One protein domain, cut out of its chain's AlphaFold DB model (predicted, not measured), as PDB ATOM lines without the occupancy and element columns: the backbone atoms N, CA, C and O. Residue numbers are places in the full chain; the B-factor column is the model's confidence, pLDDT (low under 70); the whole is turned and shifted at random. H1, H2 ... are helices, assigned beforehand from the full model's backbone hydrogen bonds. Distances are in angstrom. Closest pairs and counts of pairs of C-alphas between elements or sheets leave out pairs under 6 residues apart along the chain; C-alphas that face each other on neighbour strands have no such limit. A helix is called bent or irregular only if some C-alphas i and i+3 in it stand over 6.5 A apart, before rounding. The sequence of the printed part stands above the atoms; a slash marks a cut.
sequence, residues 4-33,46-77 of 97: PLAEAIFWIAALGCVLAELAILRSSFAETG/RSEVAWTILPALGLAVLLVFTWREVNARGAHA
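AT A GLANCE: This is residues 4 to 33 and 46 to 77 of the 97 residues of an uncharacterized protein of Gemmatimonadaceae bacterium (UniProt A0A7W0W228). Two long, nearly straight helices, H2 and H1, run side by side in opposite directions with a narrow space between them, like two rails of a flat rod. Their near ends lie on either side of a cut, and the last residues of H2, 69 to 77, stick out past H1. The printed part has 62 residues with two named helices, H1 and then H2, and no named strand; the class is all helix. It is only just loose, close to extended, with a radius of gyration of the C-alphas of 15.6 A and spans of 54 by 22 by 5 A.

HOW THE PARTS SIT: Begin with the longest helix, H2, residues 46 to 77, and look from it to H1, residues 4 to 33. The two are close but not clearly touching, with 1 pair of C-alphas within 8 A. That closest pair is Arg 26 and Ala 50, whose C-alphas are 7.6 A apart. The lines of the helices stand at a shallow tilt of 5 degrees and run opposite ways, and their centres are 14.8 A apart. In the backbones, 25 of 26 O i to N i+4 pairs of H1 and 26 of 28 of H2 are within hydrogen-bond range.

IN THESE COORDINATES: Find C-alpha 46 at (-24.393, -0.160, 25.470); from there H2 runs 47.2 A to C-alpha 77 at (19.480, -16.393, 31.501). Then find C-alpha 4 at (12.235, -7.342, 17.674), where H1 begins; it runs 43.5 A to C-alpha 33 at (-29.035, 6.098, 20.219). Neither helix is bent.

THE WHOLE: The two C-alphas farthest apart are those of Gly 33 and Ala 77, at 54.7 A. Residues 34 to 45 are not printed, and across this cut C-alphas 33 and 46 are 9.4 A apart. The link from H1 to H2 is the link across the cut. Residues 69 to 77, which belong to H2, stand free. The mean pLDDT of the printed part is 75.5; look for values under 70 at residues 26 to 27, 29 to 33, 46 to 51 and 74 to 77.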
ATOM      1  N   PRO A   4      13.143  -7.637  16.560       72.94
ATOM      2  CA  PRO A   4      12.235  -7.342  17.674       72.94
ATOM      3  C   PRO A   4      11.687  -5.905  17.700       72.94
ATOM      4  O   PRO A   4      10.618  -5.666  18.259       72.94
ATOM      5  N   LEU A   5      12.386  -4.930  17.105       76.81
ATOM      6  CA  LEU A   5      11.906  -3.549  17.002       76.81
ATOM      7  C   LEU A   5      10.736  -3.455  16.016       76.81
ATOM      8  O   LEU A   5       9.733  -2.820  16.327       76.81
ATOM      9  N   ALA A   6      10.861  -4.101  14.852       80.31
ATOM     10  CA  ALA A   6       9.827  -4.118  13.816       80.31
ATOM     11  C   ALA A   6       8.545  -4.818  14.302       80.31
ATOM     12  O   ALA A   6       7.436  -4.351  14.058       80.31
ATOM     13  N   GLU A   7       8.702  -5.901  15.056       77.12
ATOM     14  CA  GLU A   7       7.587  -6.623  15.661       77.12
ATOM     15  C   GLU A   7       6.903  -5.806  16.770       77.12
ATOM     16  O   GLU A   7       5.677  -5.741  16.839       77.12
ATOM     17  N   ALA A   8       7.681  -5.091  17.588       77.69
ATOM     18  CA  ALA A   8       7.145  -4.217  18.625       77.69
ATOM     19  C   ALA A   8       6.285  -3.078  18.059       77.69
ATOM     20  O   ALA A   8       5.185  -2.842  18.557       77.69
ATOM     21  N   ILE A   9       6.772  -2.374  17.029       84.62
ATOM     22  CA  ILE A   9       6.025  -1.268  16.408       84.62
ATOM     23  C   ILE A   9       4.765  -1.770  15.704       84.62
ATOM     24  O   ILE A   9       3.737  -1.100  15.767       84.62
ATOM     25  N   PHE A  10       4.819  -2.962  15.098       82.75
ATOM     26  CA  PHE A  10       3.663  -3.587  14.467       82.75
ATOM     27  C   PHE A  10       2.568  -3.875  15.494       82.75
ATOM     28  O   PHE A  10       1.431  -3.456  15.303       82.75
ATOM     29  N   TRP A  11       2.913  -4.510  16.616       79.38
ATOM     30  CA  TRP A  11       1.944  -4.821  17.667       79.38
ATOM     31  C   TRP A  11       1.353  -3.571  18.325       79.38
ATOM     32  O   TRP A  11       0.154  -3.540  18.592       79.38
ATOM     33  N   ILE A  12       2.157  -2.526  18.550       79.75
ATOM     34  CA  ILE A  12       1.665  -1.246  19.085       79.75
ATOM     35  C   ILE A  12       0.692  -0.592  18.100       79.75
ATOM     36  O   ILE A  12      -0.386  -0.154  18.503       79.75
ATOM     37  N   ALA A  13       1.045  -0.549  16.813       86.81
ATOM     38  CA  ALA A  13       0.185   0.008  15.777       86.81
ATOM     39  C   ALA A  13      -1.113  -0.797  15.622       86.81
ATOM     40  O   ALA A  13      -2.187  -0.207  15.562       86.81
ATOM     41  N   ALA A  14      -1.033  -2.131  15.627       85.12
ATOM     42  CA  ALA A  14      -2.189  -3.019  15.544       85.12
ATOM     43  C   ALA A  14      -3.139  -2.815  16.732       85.12
ATOM     44  O   ALA A  14      -4.344  -2.660  16.550       85.12
ATOM     45  N   LEU A  15      -2.594  -2.731  17.945       81.56
ATOM     46  CA  LEU A  15      -3.371  -2.467  19.151       81.56
ATOM     47  C   LEU A  15      -4.019  -1.073  19.121       81.56
ATOM     48  O   LEU A  15      -5.184  -0.925  19.485       81.56
ATOM     49  N   GLY A  16      -3.290  -0.064  18.636       83.31
ATOM     50  CA  GLY A  16      -3.821   1.279  18.400       83.31
ATOM     51  C   GLY A  16      -4.949   1.299  17.364       83.31
ATOM     52  O   GLY A  16      -5.947   1.983  17.571       83.31
ATOM     53  N   CYS A  17      -4.828   0.511  16.291       84.31
ATOM     54  CA  CYS A  17      -5.852   0.370  15.254       84.31
ATOM     55  C   CYS A  17      -7.138  -0.237  15.825       84.31
ATOM     56  O   CYS A  17      -8.207   0.349  15.684       84.31
ATOM     57  N   VAL A  18      -7.023  -1.335  16.576       82.62
ATOM     58  CA  VAL A  18      -8.162  -1.979  17.249       82.62
ATOM     59  C   VAL A  18      -8.840  -1.020  18.236       82.62
ATOM     60  O   VAL A  18     -10.067  -0.923  18.271       82.62
ATOM     61  N   LEU A  19      -8.059  -0.266  19.019       79.75
ATOM     62  CA  LEU A  19      -8.583   0.755  19.933       79.75
ATOM     63  C   LEU A  19      -9.348   1.859  19.190       79.75
ATOM     64  O   LEU A  19     -10.432   2.255  19.626       79.75
ATOM     65  N   ALA A  20      -8.797   2.348  18.078       83.19
ATOM     66  CA  ALA A  20      -9.415   3.384  17.259       83.19
ATOM     67  C   ALA A  20     -10.722   2.895  16.621       83.19
ATOM     68  O   ALA A  20     -11.734   3.591  16.685       83.19
ATOM     69  N   GLU A  21     -10.733   1.680  16.077       84.12
ATOM     70  CA  GLU A  21     -11.930   1.051  15.514       84.12
ATOM     71  C   GLU A  21     -13.028   0.909  16.568       84.12
ATOM     72  O   GLU A  21     -14.162   1.322  16.330       84.12
ATOM     73  N   LEU A  22     -12.695   0.421  17.767       80.12
ATOM     74  CA  LEU A  22     -13.647   0.333  18.876       80.12
ATOM     75  C   LEU A  22     -14.199   1.704  19.280       80.12
ATOM     76  O   LEU A  22     -15.389   1.817  19.578       80.12
ATOM     77  N   ALA A  23     -13.360   2.741  19.302       77.81
ATOM     78  CA  ALA A  23     -13.777   4.097  19.646       77.81
ATOM     79  C   ALA A  23     -14.728   4.689  18.594       77.81
ATOM     80  O   ALA A  23     -15.762   5.254  18.953       77.81
ATOM     81  N   ILE A  24     -14.423   4.504  17.307       81.81
ATOM     82  CA  ILE A  24     -15.273   4.938  16.189       81.81
ATOM     83  C   ILE A  24     -16.608   4.200  16.230       81.81
ATOM     84  O   ILE A  24     -17.671   4.818  16.159       81.81
ATOM     85  N   LEU A  25     -16.563   2.881  16.403       78.88
ATOM     86  CA  LEU A  25     -17.747   2.042  16.453       78.88
ATOM     87  C   LEU A  25     -18.626   2.414  17.657       78.88
ATOM     88  O   LEU A  25     -19.840   2.572  17.527       78.88
ATOM     89  N   ARG A  26     -18.005   2.671  18.816       69.50
ATOM     90  CA  ARG A  26     -18.679   3.221  19.998       69.50
ATOM     91  C   ARG A  26     -19.334   4.568  19.693       69.50
ATOM     92  O   ARG A  26     -20.478   4.762  20.097       69.50
ATOM     93  N   SER A  27     -18.635   5.477  19.016       67.50
ATOM     94  CA  SER A  27     -19.156   6.805  18.673       67.50
ATOM     95  C   SER A  27     -20.374   6.702  17.759       67.50
ATOM     96  O   SER A  27     -21.425   7.259  18.062       67.50
ATOM     97  N   SER A  28     -20.278   5.900  16.697       72.56
ATOM     98  CA  SER A  28     -21.373   5.680  15.747       72.56
ATOM     99  C   SER A  28     -22.611   5.083  16.427       72.56
ATOM    100  O   SER A  28     -23.744   5.522  16.211       72.56
ATOM    101  N   PHE A  29     -22.409   4.123  17.333       62.94
ATOM    102  CA  PHE A  29     -23.503   3.525  18.093       62.94
ATOM    103  C   PHE A  29     -24.063   4.418  19.207       62.94
ATOM    104  O   PHE A  29     -25.219   4.219  19.585       62.94
ATOM    105  N   ALA A  30     -23.283   5.366  19.730       59.31
ATOM    106  CA  ALA A  30     -23.749   6.366  20.689       59.31
ATOM    107  C   ALA A  30     -24.630   7.425  20.006       59.31
ATOM    108  O   ALA A  30     -25.706   7.733  20.514       59.31
ATOM    109  N   GLU A  31     -24.234   7.910  18.827       60.16
ATOM    110  CA  GLU A  31     -25.020   8.891  18.064       60.16
ATOM    111  C   GLU A  31     -26.324   8.298  17.519       60.16
ATOM    112  O   GLU A  31     -27.372   8.937  17.575       60.16
ATOM    113  N   THR A  32     -26.308   7.027  17.106       56.62
ATOM    114  CA  THR A  32     -27.528   6.326  16.662       56.62
ATOM    115  C   THR A  32     -28.570   6.196  17.790       56.62
ATOM    116  O   THR A  32     -29.774   6.164  17.535       56.62
ATOM    117  N   GLY A  33     -28.139   6.156  19.058       53.62
ATOM    118  CA  GLY A  33     -29.035   6.098  20.219       53.62
ATOM    119  C   GLY A  33     -29.730   7.425  20.545       53.62
ATOM    120  O   GLY A  33     -30.842   7.409  21.068       53.62
ATOM    121  N   ARG A  46     -25.594  -0.460  26.261       55.91
ATOM    122  CA  ARG A  46     -24.393  -0.160  25.470       55.91
ATOM    123  C   ARG A  46     -23.286   0.529  26.276       55.91
ATOM    124  O   ARG A  46     -22.114   0.301  25.983       55.91
ATOM    125  N   SER A  47     -23.623   1.348  27.279       59.62
ATOM    126  CA  SER A  47     -22.614   1.995  28.132       59.62
ATOM    127  C   SER A  47     -21.963   0.994  29.089       59.62
ATOM    128  O   SER A  47     -20.757   1.067  29.305       59.62
ATOM    129  N   GLU A  48     -22.735   0.017  29.569       63.78
ATOM    130  CA  GLU A  48     -22.270  -1.116  30.377       63.78
ATOM    131  C   GLU A  48     -21.257  -1.979  29.613       63.78
ATOM    132  O   GLU A  48     -20.157  -2.242  30.097       63.78
ATOM    133  N   VAL A  49     -21.577  -2.348  28.370       64.88
ATOM    134  CA  VAL A  49     -20.688  -3.167  27.531       64.88
ATOM    135  C   VAL A  49     -19.382  -2.429  27.238       64.88
ATOM    136  O   VAL A  49     -18.298  -2.988  27.379       64.88
ATOM    137  N   ALA A  50     -19.444  -1.142  26.915       67.38
ATOM    138  CA  ALA A  50     -18.235  -0.389  26.616       67.38
ATOM    139  C   ALA A  50     -17.346  -0.149  27.860       67.38
ATOM    140  O   ALA A  50     -16.129  -0.025  27.721       67.38
ATOM    141  N   TRP A  51     -17.927  -0.143  29.067       64.44
ATOM    142  CA  TRP A  51     -17.185  -0.117  30.335       64.44
ATOM    143  C   TRP A  51     -16.525  -1.453  30.701       64.44
ATOM    144  O   TRP A  51     -15.596  -1.449  31.502       64.44
ATOM    145  N   THR A  52     -16.935  -2.576  30.104       70.19
ATOM    146  CA  THR A  52     -16.294  -3.895  30.311       70.19
ATOM    147  C   THR A  52     -15.211  -4.200  29.277       70.19
ATOM    148  O   THR A  52     -14.205  -4.829  29.596       70.19
ATOM    149  N   ILE A  53     -15.365  -3.695  28.051       73.50
ATOM    150  CA  ILE A  53     -14.380  -3.895  26.981       73.50
ATOM    151  C   ILE A  53     -13.094  -3.109  27.256       73.50
ATOM    152  O   ILE A  53     -11.999  -3.623  27.040       73.50
ATOM    153  N   LEU A  54     -13.212  -1.888  27.782       73.81
ATOM    154  CA  LEU A  54     -12.064  -1.042  28.108       73.81
ATOM    155  C   LEU A  54     -11.064  -1.713  29.085       73.81
ATOM    156  O   LEU A  54      -9.879  -1.780  28.754       73.81
ATOM    157  N   PRO A  55     -11.489  -2.259  30.244       77.44
ATOM    158  CA  PRO A  55     -10.581  -2.947  31.160       77.44
ATOM    159  C   PRO A  55     -10.061  -4.279  30.609       77.44
ATOM    160  O   PRO A  55      -8.889  -4.586  30.811       77.44
ATOM    161  N   ALA A  56     -10.873  -5.050  29.876       78.62
ATOM    162  CA  ALA A  56     -10.407  -6.286  29.240       78.62
ATOM    163  C   ALA A  56      -9.274  -6.010  28.239       78.62
ATOM    164  O   ALA A  56      -8.274  -6.729  28.201       78.62
ATOM    165  N   LEU A  57      -9.398  -4.922  27.479       78.56
ATOM    166  CA  LEU A  57      -8.375  -4.499  26.537       78.56
ATOM    167  C   LEU A  57      -7.118  -4.026  27.272       78.56
ATOM    168  O   LEU A  57      -6.025  -4.456  26.920       78.56
ATOM    169  N   GLY A  58      -7.265  -3.249  28.351       81.94
ATOM    170  CA  GLY A  58      -6.153  -2.868  29.229       81.94
ATOM    171  C   GLY A  58      -5.382  -4.071  29.788       81.94
ATOM    172  O   GLY A  58      -4.151  -4.066  29.779       81.94
ATOM    173  N   LEU A  59      -6.082  -5.134  30.200       85.56
ATOM    174  CA  LEU A  59      -5.456  -6.383  30.645       85.56
ATOM    175  C   LEU A  59      -4.716  -7.105  29.514       85.56
ATOM    176  O   LEU A  59      -3.626  -7.623  29.747       85.56
ATOM    177  N   ALA A  60      -5.260  -7.111  28.294       81.50
ATOM    178  CA  ALA A  60      -4.580  -7.689  27.137       81.50
ATOM    179  C   ALA A  60      -3.274  -6.942  26.815       81.50
ATOM    180  O   ALA A  60      -2.240  -7.577  26.602       81.50
ATOM    181  N   VAL A  61      -3.291  -5.602  26.858       82.06
ATOM    182  CA  VAL A  61      -2.073  -4.786  26.700       82.06
ATOM    183  C   VAL A  61      -1.054  -5.124  27.783       82.06
ATOM    184  O   VAL A  61       0.113  -5.374  27.479       82.06
ATOM    185  N   LEU A  62      -1.498  -5.148  29.042       86.69
ATOM    186  CA  LEU A  62      -0.637  -5.416  30.190       86.69
ATOM    187  C   LEU A  62       0.020  -6.794  30.075       86.69
ATOM    188  O   LEU A  62       1.229  -6.906  30.256       86.69
ATOM    189  N   LEU A  63      -0.750  -7.817  29.699       86.81
ATOM    190  CA  LEU A  63      -0.259  -9.178  29.509       86.81
ATOM    191  C   LEU A  63       0.821  -9.254  28.426       86.81
ATOM    192  O   LEU A  63       1.856  -9.881  28.645       86.81
ATOM    193  N   VAL A  64       0.613  -8.597  27.280       84.62
ATOM    194  CA  VAL A  64       1.613  -8.549  26.200       84.62
ATOM    195  C   VAL A  64       2.901  -7.888  26.690       84.62
ATOM    196  O   VAL A  64       3.991  -8.400  26.437       84.62
ATOM    197  N   PHE A  65       2.796  -6.784  27.431       83.44
ATOM    198  CA  PHE A  65       3.959  -6.126  28.031       83.44
ATOM    199  C   PHE A  65       4.693  -7.034  29.021       83.44
ATOM    200  O   PHE A  65       5.916  -7.154  28.953       83.44
ATOM    201  N   THR A  66       3.959  -7.714  29.901       87.00
ATOM    202  CA  THR A  66       4.535  -8.664  30.857       87.00
ATOM    203  C   THR A  66       5.240  -9.816  30.143       87.00
ATOM    204  O   THR A  66       6.369 -10.149  30.493       87.00
ATOM    205  N   TRP A  67       4.621 -10.389  29.110       82.31
ATOM    206  CA  TRP A  67       5.194 -11.485  28.329       82.31
ATOM    207  C   TRP A  67       6.500 -11.084  27.641       82.31
ATOM    208  O   TRP A  67       7.476 -11.835  27.641       82.31
ATOM    209  N   ARG A  68       6.549  -9.864  27.099       79.62
ATOM    210  CA  ARG A  68       7.765  -9.321  26.492       79.62
ATOM    211  C   ARG A  68       8.907  -9.208  27.491       79.62
ATOM    212  O   ARG A  68      10.026  -9.575  27.150       79.62
ATOM    213  N   GLU A  69       8.629  -8.742  28.705       82.19
ATOM    214  CA  GLU A  69       9.658  -8.638  29.741       82.19
ATOM    215  C   GLU A  69      10.154  -9.996  30.237       82.19
ATOM    216  O   GLU A  69      11.349 -10.187  30.459       82.19
ATOM    217  N   VAL A  70       9.256 -10.975  30.360       83.19
ATOM    218  CA  VAL A  70       9.644 -12.345  30.717       83.19
ATOM    219  C   VAL A  70      10.574 -12.940  29.654       83.19
ATOM    220  O   VAL A  70      11.633 -13.462  30.003       83.19
ATOM    221  N   ASN A  71      10.248 -12.797  28.367       80.38
ATOM    222  CA  ASN A  71      11.097 -13.297  27.279       80.38
ATOM    223  C   ASN A  71      12.436 -12.556  27.180       80.38
ATOM    224  O   ASN A  71      13.465 -13.183  26.929       80.38
ATOM    225  N   ALA A  72      12.446 -11.240  27.411       76.00
ATOM    226  CA  ALA A  72      13.678 -10.456  27.438       76.00
ATOM    227  C   ALA A  72      14.634 -10.948  28.537       76.00
ATOM    228  O   ALA A  72      15.835 -11.067  28.308       76.00
ATOM    229  N   ARG A  73      14.103 -11.305  29.712       74.00
ATOM    230  CA  ARG A  73      14.888 -11.860  30.828       74.00
ATOM    231  C   ARG A  73      15.352 -13.293  30.570       74.00
ATOM    232  O   ARG A  73      16.485 -13.621  30.912       74.00
ATOM    233  N   GLY A  74      14.515 -14.126  29.947       68.44
ATOM    234  CA  GLY A  74      14.860 -15.504  29.577       68.44
ATOM    235  C   GLY A  74      16.062 -15.586  28.628       68.44
ATOM    236  O   GLY A  74      16.982 -16.360  28.877       68.44
ATOM    237  N   ALA A  75      16.125 -14.701  27.628       63.78
ATOM    238  CA  ALA A  75      17.243 -14.640  26.681       63.78
ATOM    239  C   ALA A  75      18.602 -14.316  27.345       63.78
ATOM    240  O   ALA A  75      19.653 -14.747  26.869       63.78
ATOM    241  N   HIS A  76      18.592 -13.575  28.458       59.62
ATOM    242  CA  HIS A  76      19.795 -13.285  29.247       59.62
ATOM    243  C   HIS A  76      20.177 -14.418  30.212       59.62
ATOM    244  O   HIS A  76      21.345 -14.536  30.581       59.62
ATOM    245  N   ALA A  77      19.222 -15.260  30.615       61.75
ATOM    246  CA  ALA A  77      19.480 -16.393  31.501       61.75
ATOM    247  C   ALA A  77      20.220 -17.535  30.779       61.75
ATOM    248  O   ALA A  77      21.109 -18.150  31.360       61.75
TER     249      ALA A  77